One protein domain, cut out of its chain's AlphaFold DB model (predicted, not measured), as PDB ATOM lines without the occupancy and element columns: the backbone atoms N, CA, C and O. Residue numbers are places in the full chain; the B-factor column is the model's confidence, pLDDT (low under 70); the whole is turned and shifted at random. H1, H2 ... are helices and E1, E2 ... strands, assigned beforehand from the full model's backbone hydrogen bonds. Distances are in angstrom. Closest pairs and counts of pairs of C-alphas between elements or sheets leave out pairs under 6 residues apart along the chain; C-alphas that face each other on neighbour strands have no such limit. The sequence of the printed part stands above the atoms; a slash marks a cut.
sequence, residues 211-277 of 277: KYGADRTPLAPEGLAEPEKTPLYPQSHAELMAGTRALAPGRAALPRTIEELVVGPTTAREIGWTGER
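AT A GLANCE: This is residues 211 to 277 of the 277 residues of an uncharacterized protein of Polyangiaceae bacterium (UniProt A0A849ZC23). Little regular structure is here: mostly loops, with a small two-strand hairpin, E1 and E2, toward one end of the longest axis and a short helix, H1, toward the other. A long loop stretch, residues 211 to 244, comes before the hairpin. The printed part has 67 residues, 13 of them in named elements, in the order E1, E2, H1; the class is mixed. It is compact, with a radius of gyration of the C-alphas of 11.4 A and spans of 33 by 26 by 22 A.

HOW THE PARTS SIT: Residues 238 to 239 pair with residues 261 to 262, parallel. E1, residues 245 to 248, and E2, residues 251 to 253, are antiparallel at 148 degrees and form a hairpin with a tight link. N 245 and O 253 are 2.8 A apart, within hydrogen-bond range. E1 and H1, residues 265 to 270, are apart. In H1 every O i to N i+4 pair is within hydrogen-bond range.

IN THESE COORDINATES: E1 starts at C-alpha 245 (283.366, 447.173, 305.255) and is 9.4 A long; E2 is 7.1 A. H1, 8.8 A, ends at C-alpha 270 (271.975, 432.456, 296.322).

THE WHOLE: The farthest C-alphas, Arg 251 and Gly 275, are 33.6 A apart. The printed part has no cut; the link E2 to H1 is long. Residues 276 to 277 are under 70 in pLDDT.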
ATOM      1  N   LYS A 211     278.712 436.058 304.784       96.38
ATOM      2  CA  LYS A 211     280.046 436.154 304.165       96.38
ATOM      3  C   LYS A 211     281.084 436.728 305.126       96.38
ATOM      4  O   LYS A 211     282.042 437.377 304.706       96.38
ATOM      5  N   TYR A 212     280.904 436.490 306.422       93.69
ATOM      6  CA  TYR A 212     281.811 436.931 307.476       93.69
ATOM      7  C   TYR A 212     282.248 435.771 308.391       93.69
ATOM      8  O   TYR A 212     281.577 434.746 308.501       93.69
ATOM      9  N   GLY A 213     283.418 435.911 309.020       90.69
ATOM     10  CA  GLY A 213     283.984 434.924 309.947       90.69
ATOM     11  C   GLY A 213     283.426 435.028 311.370       90.69
ATOM     12  O   GLY A 213     282.649 435.917 311.696       90.69
ATOM     13  N   ALA A 214     283.869 434.160 312.283       86.75
ATOM     14  CA  ALA A 214     283.411 434.188 313.682       86.75
ATOM     15  C   ALA A 214     283.681 435.525 314.411       86.75
ATOM     16  O   ALA A 214     283.032 435.838 315.408       86.75
ATOM     17  N   ASP A 215     284.633 436.312 313.915       87.00
ATOM     18  CA  ASP A 215     284.996 437.649 314.390       87.00
ATOM     19  C   ASP A 215     284.218 438.785 313.697       87.00
ATOM     20  O   ASP A 215     284.525 439.957 313.913       87.00
ATOM     21  N   ARG A 216     283.211 438.452 312.877       85.38
ATOM     22  CA  ARG A 216     282.440 439.377 312.030       85.38
ATOM     23  C   ARG A 216     283.277 440.161 311.021       85.38
ATOM     24  O   ARG A 216     282.859 441.221 310.557       85.38
ATOM     25  N   THR A 217     284.451 439.650 310.656       92.25
ATOM     26  CA  THR A 217     285.234 440.235 309.566       92.25
ATOM     27  C   THR A 217     284.823 439.631 308.223       92.25
ATOM     28  O   THR A 217     284.526 438.434 308.160       92.25
ATOM     29  N   PRO A 218     284.798 440.421 307.134       95.81
ATOM     30  CA  PRO A 218     284.455 439.905 305.815       95.81
ATOM     31  C   PRO A 218     285.429 438.821 305.344       95.81
ATOM     32  O   PRO A 218     286.649 439.012 305.384       95.81
ATOM     33  N   LEU A 219     284.896 437.696 304.867       95.12
ATOM     34  CA  LEU A 219     285.686 436.602 304.302       95.12
ATOM     35  C   LEU A 219     286.126 436.961 302.882       95.12
ATOM     36  O   LEU A 219     285.332 437.450 302.090       95.12
ATOM     37  N   ALA A 220     287.386 436.722 302.531       93.25
ATOM     38  CA  ALA A 220     287.855 436.925 301.163       93.25
ATOM     39  C   ALA A 220     287.768 435.616 300.351       93.25
ATOM     40  O   ALA A 220     288.187 434.582 300.876       93.25
ATOM     41  N   PRO A 221     287.347 435.662 299.070       94.81
ATOM     42  CA  PRO A 221     286.891 436.852 298.342       94.81
ATOM     43  C   PRO A 221     285.404 437.200 298.542       94.81
ATOM     44  O   PRO A 221     285.019 438.323 298.232       94.81
ATOM     45  N   GLU A 222     284.562 436.279 299.021       95.06
ATOM     46  CA  GLU A 222     283.099 436.374 298.868       95.06
ATOM     47  C   GLU A 222     282.431 437.502 299.665       95.06
ATOM     48  O   GLU A 222     281.380 437.984 299.253       95.06
ATOM     49  N   GLY A 223     283.018 437.910 300.787       95.25
ATOM     50  CA  GLY A 223     282.576 439.020 301.631       95.25
ATOM     51  C   GLY A 223     283.248 440.357 301.308       95.25
ATOM     52  O   GLY A 223     282.939 441.371 301.931       95.25
ATOM     53  N   LEU A 224     284.168 440.404 300.340       97.38
ATOM     54  CA  LEU A 224     284.718 441.671 299.861       97.38
ATOM     55  C   LEU A 224     283.797 442.260 298.788       97.38
ATOM     56  O   LEU A 224     283.423 441.583 297.834       97.38
ATOM     57  N   ALA A 225     283.460 443.544 298.919       96.56
ATOM     58  CA  ALA A 225     282.630 444.244 297.938       96.56
ATOM     59  C   ALA A 225     283.359 444.458 296.598       96.56
ATOM     60  O   ALA A 225     282.752 444.458 295.530       96.56
ATOM     61  N   GLU A 226     284.674 444.649 296.665       96.56
ATOM     62  CA  GLU A 226     285.583 444.937 295.561       96.56
ATOM     63  C   GLU A 226     286.790 443.969 295.641       96.56
ATOM     64  O   GLU A 226     287.906 444.403 295.953       96.56
ATOM     65  N   PRO A 227     286.599 442.652 295.413       95.44
ATOM     66  CA  PRO A 227     287.648 441.643 295.617       95.44
ATOM     67  C   PRO A 227     288.860 441.826 294.690       95.44
ATOM     68  O   PRO A 227     289.966 441.437 295.044       95.44
ATOM     69  N   GLU A 228     288.668 442.485 293.543       95.31
ATOM     70  CA  GLU A 228     289.711 442.748 292.536       95.31
ATOM     71  C   GLU A 228     290.408 444.114 292.708       95.31
ATOM     72  O   GLU A 228     291.226 444.531 291.881       95.31
ATOM     73  N   LYS A 229     290.071 444.873 293.758       95.88
ATOM     74  CA  LYS A 229     290.617 446.220 293.977       95.88
ATOM     75  C   LYS A 229     292.125 446.181 294.238       95.88
ATOM     76  O   LYS A 229     292.615 445.354 295.000       95.88
ATOM     77  N   THR A 230     292.864 447.144 293.678       96.06
ATOM     78  CA  THR A 230     294.298 447.341 293.954       96.06
ATOM     79  C   THR A 230     294.582 448.798 294.359       96.06
ATOM     80  O   THR A 230     294.378 449.689 293.535       96.06
ATOM     81  N   PRO A 231     295.072 449.073 295.589       94.94
ATOM     82  CA  PRO A 231     295.277 448.125 296.692       94.94
ATOM     83  C   PRO A 231     293.949 447.561 297.225       94.94
ATOM     84  O   PRO A 231     292.937 448.258 297.226       94.94
ATOM     85  N   LEU A 232     293.963 446.312 297.712       96.00
ATOM     86  CA  LEU A 232     292.752 445.614 298.176       96.00
ATOM     87  C   LEU A 232     292.051 446.340 299.330       96.00
ATOM     88  O   LEU A 232     290.827 446.343 299.419       96.00
ATOM     89  N   TYR A 233     292.813 446.988 300.208       96.88
ATOM     90  CA  TYR A 233     292.283 447.714 301.357       96.88
ATOM     91  C   TYR A 233     292.665 449.201 301.306       96.88
ATOM     92  O   TYR A 233     293.749 449.533 300.820       96.88
ATOM     93  N   PRO A 234     291.832 450.095 301.871       96.88
ATOM     94  CA  PRO A 234     290.495 449.822 302.399       96.88
ATOM     95  C   PRO A 234     289.476 449.596 301.271       96.88
ATOM     96  O   PRO A 234     289.552 450.223 300.213       96.88
ATOM     97  N   GLN A 235     288.486 448.740 301.512       97.25
ATOM     98  CA  GLN A 235     287.310 448.635 300.648       97.25
ATOM     99  C   GLN A 235     286.482 449.925 300.773       97.25
ATOM    100  O   GLN A 235     286.384 450.513 301.859       97.25
ATOM    101  N   SER A 236     285.930 450.393 299.653       96.06
ATOM    102  CA  SER A 236     285.070 451.586 299.600       96.06
ATOM    103  C   SER A 236     283.613 451.243 299.904       96.06
ATOM    104  O   SER A 236     282.879 452.094 300.390       96.06
ATOM    105  N   HIS A 237     283.237 449.987 299.675       97.50
ATOM    106  CA  HIS A 237     281.885 449.457 299.806       97.50
ATOM    107  C   HIS A 237     281.864 448.267 300.777       97.50
ATOM    108  O   HIS A 237     282.911 447.682 301.075       97.50
ATOM    109  N   ALA A 238     280.682 447.915 301.270       97.56
ATOM    110  CA  ALA A 238     280.431 446.743 302.099       97.56
ATOM    111  C   ALA A 238     279.591 445.732 301.316       97.56
ATOM    112  O   ALA A 238     278.555 446.088 300.753       97.56
ATOM    113  N   GLU A 239     280.028 444.474 301.294       97.94
ATOM    114  CA  GLU A 239     279.183 443.396 300.795       97.94
ATOM    115  C   GLU A 239     278.048 443.179 301.808       97.94
ATOM    116  O   GLU A 239     278.287 443.136 303.018       97.94
ATOM    117  N   LEU A 240     276.807 443.119 301.323       97.50
ATOM    118  CA  LEU A 240     275.609 443.114 302.156       97.50
ATOM    119  C   LEU A 240     275.613 441.967 303.173       97.50
ATOM    120  O   LEU A 240     275.346 442.196 304.350       97.50
ATOM    121  N   MET A 241     275.957 440.758 302.737       96.56
ATOM    122  CA  MET A 241     276.019 439.554 303.568       96.56
ATOM    123  C   MET A 241     277.306 439.436 304.396       96.56
ATOM    124  O   MET A 241     277.391 438.581 305.272       96.56
ATOM    125  N   ALA A 242     278.303 440.295 304.184       95.69
ATOM    126  CA  ALA A 242     279.449 440.439 305.080       95.69
ATOM    127  C   ALA A 242     279.166 441.374 306.268       95.69
ATOM    128  O   ALA A 242     279.932 441.396 307.233       95.69
ATOM    129  N   GLY A 243     278.106 442.188 306.196       91.94
ATOM    130  CA  GLY A 243     277.656 443.066 307.283       91.94
ATOM    131  C   GLY A 243     278.550 444.285 307.559       91.94
ATOM    132  O   GLY A 243     278.115 445.251 308.187       91.94
ATOM    133  N   THR A 244     279.807 444.264 307.107       94.56
ATOM    134  CA  THR A 244     280.831 445.264 307.429       94.56
ATOM    135  C   THR A 244     281.756 445.547 306.241       94.56
ATOM    136  O   THR A 244     281.928 444.739 305.330       94.56
ATOM    137  N   ARG A 245     282.387 446.725 306.249       95.38
ATOM    138  CA  ARG A 245     283.366 447.173 305.255       95.38
ATOM    139  C   ARG A 245     284.785 446.846 305.708       95.38
ATOM    140  O   ARG A 245     285.241 447.349 306.736       95.38
ATOM    141  N   ALA A 246     285.518 446.054 304.925       96.06
ATOM    142  CA  ALA A 246     286.887 445.669 305.268       96.06
ATOM    143  C   ALA A 246     287.875 446.845 305.120       96.06
ATOM    144  O   ALA A 246     288.042 447.422 304.043       96.06
ATOM    145  N   LEU A 247     288.568 447.191 306.207       96.38
ATOM    146  CA  LEU A 247     289.536 448.292 306.256       96.38
ATOM    147  C   LEU A 247     290.992 447.825 306.163       96.38
ATOM    148  O   LEU A 247     291.850 448.600 305.745       96.38
ATOM    149  N   ALA A 248     291.274 446.612 306.634       95.25
ATOM    150  CA  ALA A 248     292.559 445.913 306.588       95.25
ATOM    151  C   ALA A 248     292.312 444.422 306.919       95.25
ATOM    152  O   ALA A 248     291.206 444.089 307.356       95.25
ATOM    153  N   PRO A 249     293.305 443.524 306.789       91.62
ATOM    154  CA  PRO A 249     293.172 442.155 307.288       91.62
ATOM    155  C   PRO A 249     292.753 442.137 308.767       91.62
ATOM    156  O   PRO A 249     293.379 442.804 309.591       91.62
ATOM    157  N   GLY A 250     291.670 441.424 309.090       90.38
ATOM    158  CA  GLY A 250     291.126 441.328 310.453       90.38
ATOM    159  C   GLY A 250     290.509 442.619 311.012       90.38
ATOM    160  O   GLY A 250     290.191 442.677 312.197       90.38
ATOM    161  N   ARG A 251     290.351 443.677 310.201       94.44
ATOM    162  CA  ARG A 251     289.770 444.956 310.638       94.44
ATOM    163  C   ARG A 251     288.657 445.396 309.703       94.44
ATOM    164  O   ARG A 251     288.896 445.646 308.522       94.44
ATOM    165  N   ALA A 252     287.470 445.594 310.258       95.25
ATOM    166  CA  ALA A 252     286.299 446.068 309.537       95.25
ATOM    167  C   ALA A 252     285.640 447.249 310.262       95.25
ATOM    168  O   ALA A 252     285.962 447.543 311.412       95.25
ATOM    169  N   ALA A 253     284.751 447.947 309.566       93.50
ATOM    170  CA  ALA A 253     283.896 448.983 310.133       93.50
ATOM    171  C   ALA A 253     282.472 448.841 309.599       93.50
ATOM    172  O   ALA A 253     282.268 448.287 308.520       93.50
ATOM    173  N   LEU A 254     281.494 449.363 310.337       92.38
ATOM    174  CA  LEU A 254     280.115 449.412 309.861       92.38
ATOM    175  C   LEU A 254     280.018 450.268 308.583       92.38
ATOM    176  O   LEU A 254     280.741 451.270 308.463       92.38
ATOM    177  N   PRO A 255     279.149 449.900 307.626       93.00
ATOM    178  CA  PRO A 255     278.839 450.771 306.503       93.00
ATOM    179  C   PRO A 255     278.174 452.047 307.018       93.00
ATOM    180  O   PRO A 255     277.363 452.016 307.945       93.00
ATOM    181  N   ARG A 256     278.541 453.187 306.431       90.81
ATOM    182  CA  ARG A 256     278.038 454.495 306.888       90.81
ATOM    183  C   ARG A 256     276.782 454.931 306.161       90.81
ATOM    184  O   ARG A 256     275.970 455.649 306.734       90.81
ATOM    185  N   THR A 257     276.657 454.536 304.900       95.94
ATOM    186  CA  THR A 257     275.529 454.913 304.063       95.94
ATOM    187  C   THR A 257     275.059 453.736 303.221       95.94
ATOM    188  O   THR A 257     275.806 452.788 302.979       95.94
ATOM    189  N   ILE A 258     273.813 453.799 302.764       96.69
ATOM    190  CA  ILE A 258     273.220 452.763 301.906       96.69
ATOM    191  C   ILE A 258     273.938 452.681 300.553       96.69
ATOM    192  O   ILE A 258     274.016 451.614 299.961       96.69
ATOM    193  N   GLU A 259     274.517 453.777 300.071       96.81
ATOM    194  CA  GLU A 259     275.304 453.809 298.837       96.81
ATOM    195  C   GLU A 259     276.573 452.941 298.931       96.81
ATOM    196  O   GLU A 259     277.029 452.428 297.911       96.81
ATOM    197  N   GLU A 260     277.107 452.701 300.140       97.19
ATOM    198  CA  GLU A 260     278.218 451.759 300.353       97.19
ATOM    199  C   GLU A 260     277.784 450.286 300.144       97.19
ATOM    200  O   GLU A 260     278.651 449.419 300.066       97.19
ATOM    201  N   LEU A 261     276.484 449.974 300.045       97.62
ATOM    202  CA  LEU A 261     275.968 448.609 299.875       97.62
ATOM    203  C   LEU A 261     276.340 448.031 298.511       97.62
ATOM    204  O   LEU A 261     276.077 448.633 297.465       97.62
ATOM    205  N   VAL A 262     276.890 446.817 298.532       97.81
ATOM    206  CA  VAL A 262     277.123 445.981 297.354       97.81
ATOM    207  C   VAL A 262     276.581 444.573 297.589       97.81
ATOM    208  O   VAL A 262     276.711 444.023 298.676       97.81
ATOM    209  N   VAL A 263     276.006 443.961 296.561       97.50
ATOM    210  CA  VAL A 263     275.648 442.537 296.555       97.50
ATOM    211  C   VAL A 263     276.737 441.761 295.821       97.50
ATOM    212  O   VAL A 263     276.973 441.997 294.638       97.50
ATOM    213  N   GLY A 264     277.428 440.845 296.499       96.19
ATOM    214  CA  GLY A 264     278.486 440.047 295.874       96.19
ATOM    215  C   GLY A 264     277.945 439.021 294.861       96.19
ATOM    216  O   GLY A 264     276.780 438.626 294.945       96.19
ATOM    217  N   PRO A 265     278.770 438.503 293.924       94.94
ATOM    218  CA  PRO A 265     278.333 437.483 292.964       94.94
ATOM    219  C   PRO A 265     277.786 436.208 293.623       94.94
ATOM    220  O   PRO A 265     276.851 435.604 293.105       94.94
ATOM    221  N   THR A 266     278.356 435.793 294.758       95.25
ATOM    222  CA  THR A 266     277.874 434.628 295.514       95.25
ATOM    223  C   THR A 266     276.491 434.889 296.103       95.25
ATOM    224  O   THR A 266     275.580 434.107 295.848       95.25
ATOM    225  N   THR A 267     276.304 436.022 296.780       96.31
ATOM    226  CA  THR A 267     275.002 436.463 297.302       96.31
ATOM    227  C   THR A 267     273.952 436.564 296.192       96.31
ATOM    228  O   THR A 267     272.845 436.047 296.329       96.31
ATOM    229  N   ALA A 268     274.308 437.166 295.050       94.88
ATOM    230  CA  ALA A 268     273.427 437.294 293.893       94.88
ATOM    231  C   ALA A 268     272.962 435.928 293.352       94.88
ATOM    232  O   ALA A 268     271.791 435.779 292.999       94.88
ATOM    233  N   ARG A 269     273.844 434.917 293.311       92.88
ATOM    234  CA  ARG A 269     273.460 433.542 292.939       92.88
ATOM    235  C   ARG A 269     272.494 432.928 293.949       92.88
ATOM    236  O   ARG A 269     271.461 432.396 293.550       92.88
ATOM    237  N   GLU A 270     272.787 433.044 295.243       92.62
ATOM    238  CA  GLU A 270     271.975 432.456 296.322       92.62
ATOM    239  C   GLU A 270     270.521 432.952 296.289       92.62
ATOM    240  O   GLU A 270     269.579 432.154 296.328       92.62
ATOM    241  N   ILE A 271     270.327 434.261 296.108       91.12
ATOM    242  CA  ILE A 271     268.987 434.861 296.022       91.12
ATOM    243  C   ILE A 271     268.357 434.738 294.626       91.12
ATOM    244  O   ILE A 271     267.205 435.122 294.436       91.12
ATOM    245  N   GLY A 272     269.072 434.181 293.644       90.06
ATOM    246  CA  GLY A 272     268.565 433.905 292.297       90.06
ATOM    247  C   GLY A 272     268.618 435.080 291.316       90.06
ATOM    248  O   GLY A 272     267.928 435.052 290.295       90.06
ATOM    249  N   TRP A 273     269.424 436.112 291.566       91.31
ATOM    250  CA  TRP A 273     269.608 437.222 290.622       91.31
ATOM    251  C   TRP A 273     270.292 436.793 289.326       91.31
ATOM    252  O   TRP A 273     269.900 437.267 288.271       91.31
ATOM    253  N   THR A 274     271.217 435.840 289.349       87.88
ATOM    254  CA  THR A 274     271.935 435.390 288.139       87.88
ATOM    255  C   THR A 274     271.129 434.450 287.236       87.88
ATOM    256  O   THR A 274     271.571 434.146 286.136       87.88
ATOM    257  N   GLY A 275     269.967 433.951 287.677       72.56
ATOM    258  CA  GLY A 275     269.165 432.965 286.931       72.56
ATOM    259  C   GLY A 275     269.710 431.527 286.963       72.56
ATOM    260  O   GLY A 275     268.975 430.595 286.650       72.56
ATOM    261  N   GLU A 276     270.949 431.344 287.413       59.44
ATOM    262  CA  GLU A 276     271.613 430.059 287.629       59.44
ATOM    263  C   GLU A 276     271.717 429.803 289.140       59.44
ATOM    264  O   GLU A 276     272.244 430.650 289.868       59.44
ATOM    265  N   ARG A 277     271.195 428.663 289.609       53.41
ATOM    266  CA  ARG A 277     271.460 428.131 290.952       53.41
ATOM    267  C   ARG A 277     272.271 426.854 290.850       53.41
ATOM    268  O   ARG A 277     271.930 426.040 289.963       53.41
TER     269      ARG A 277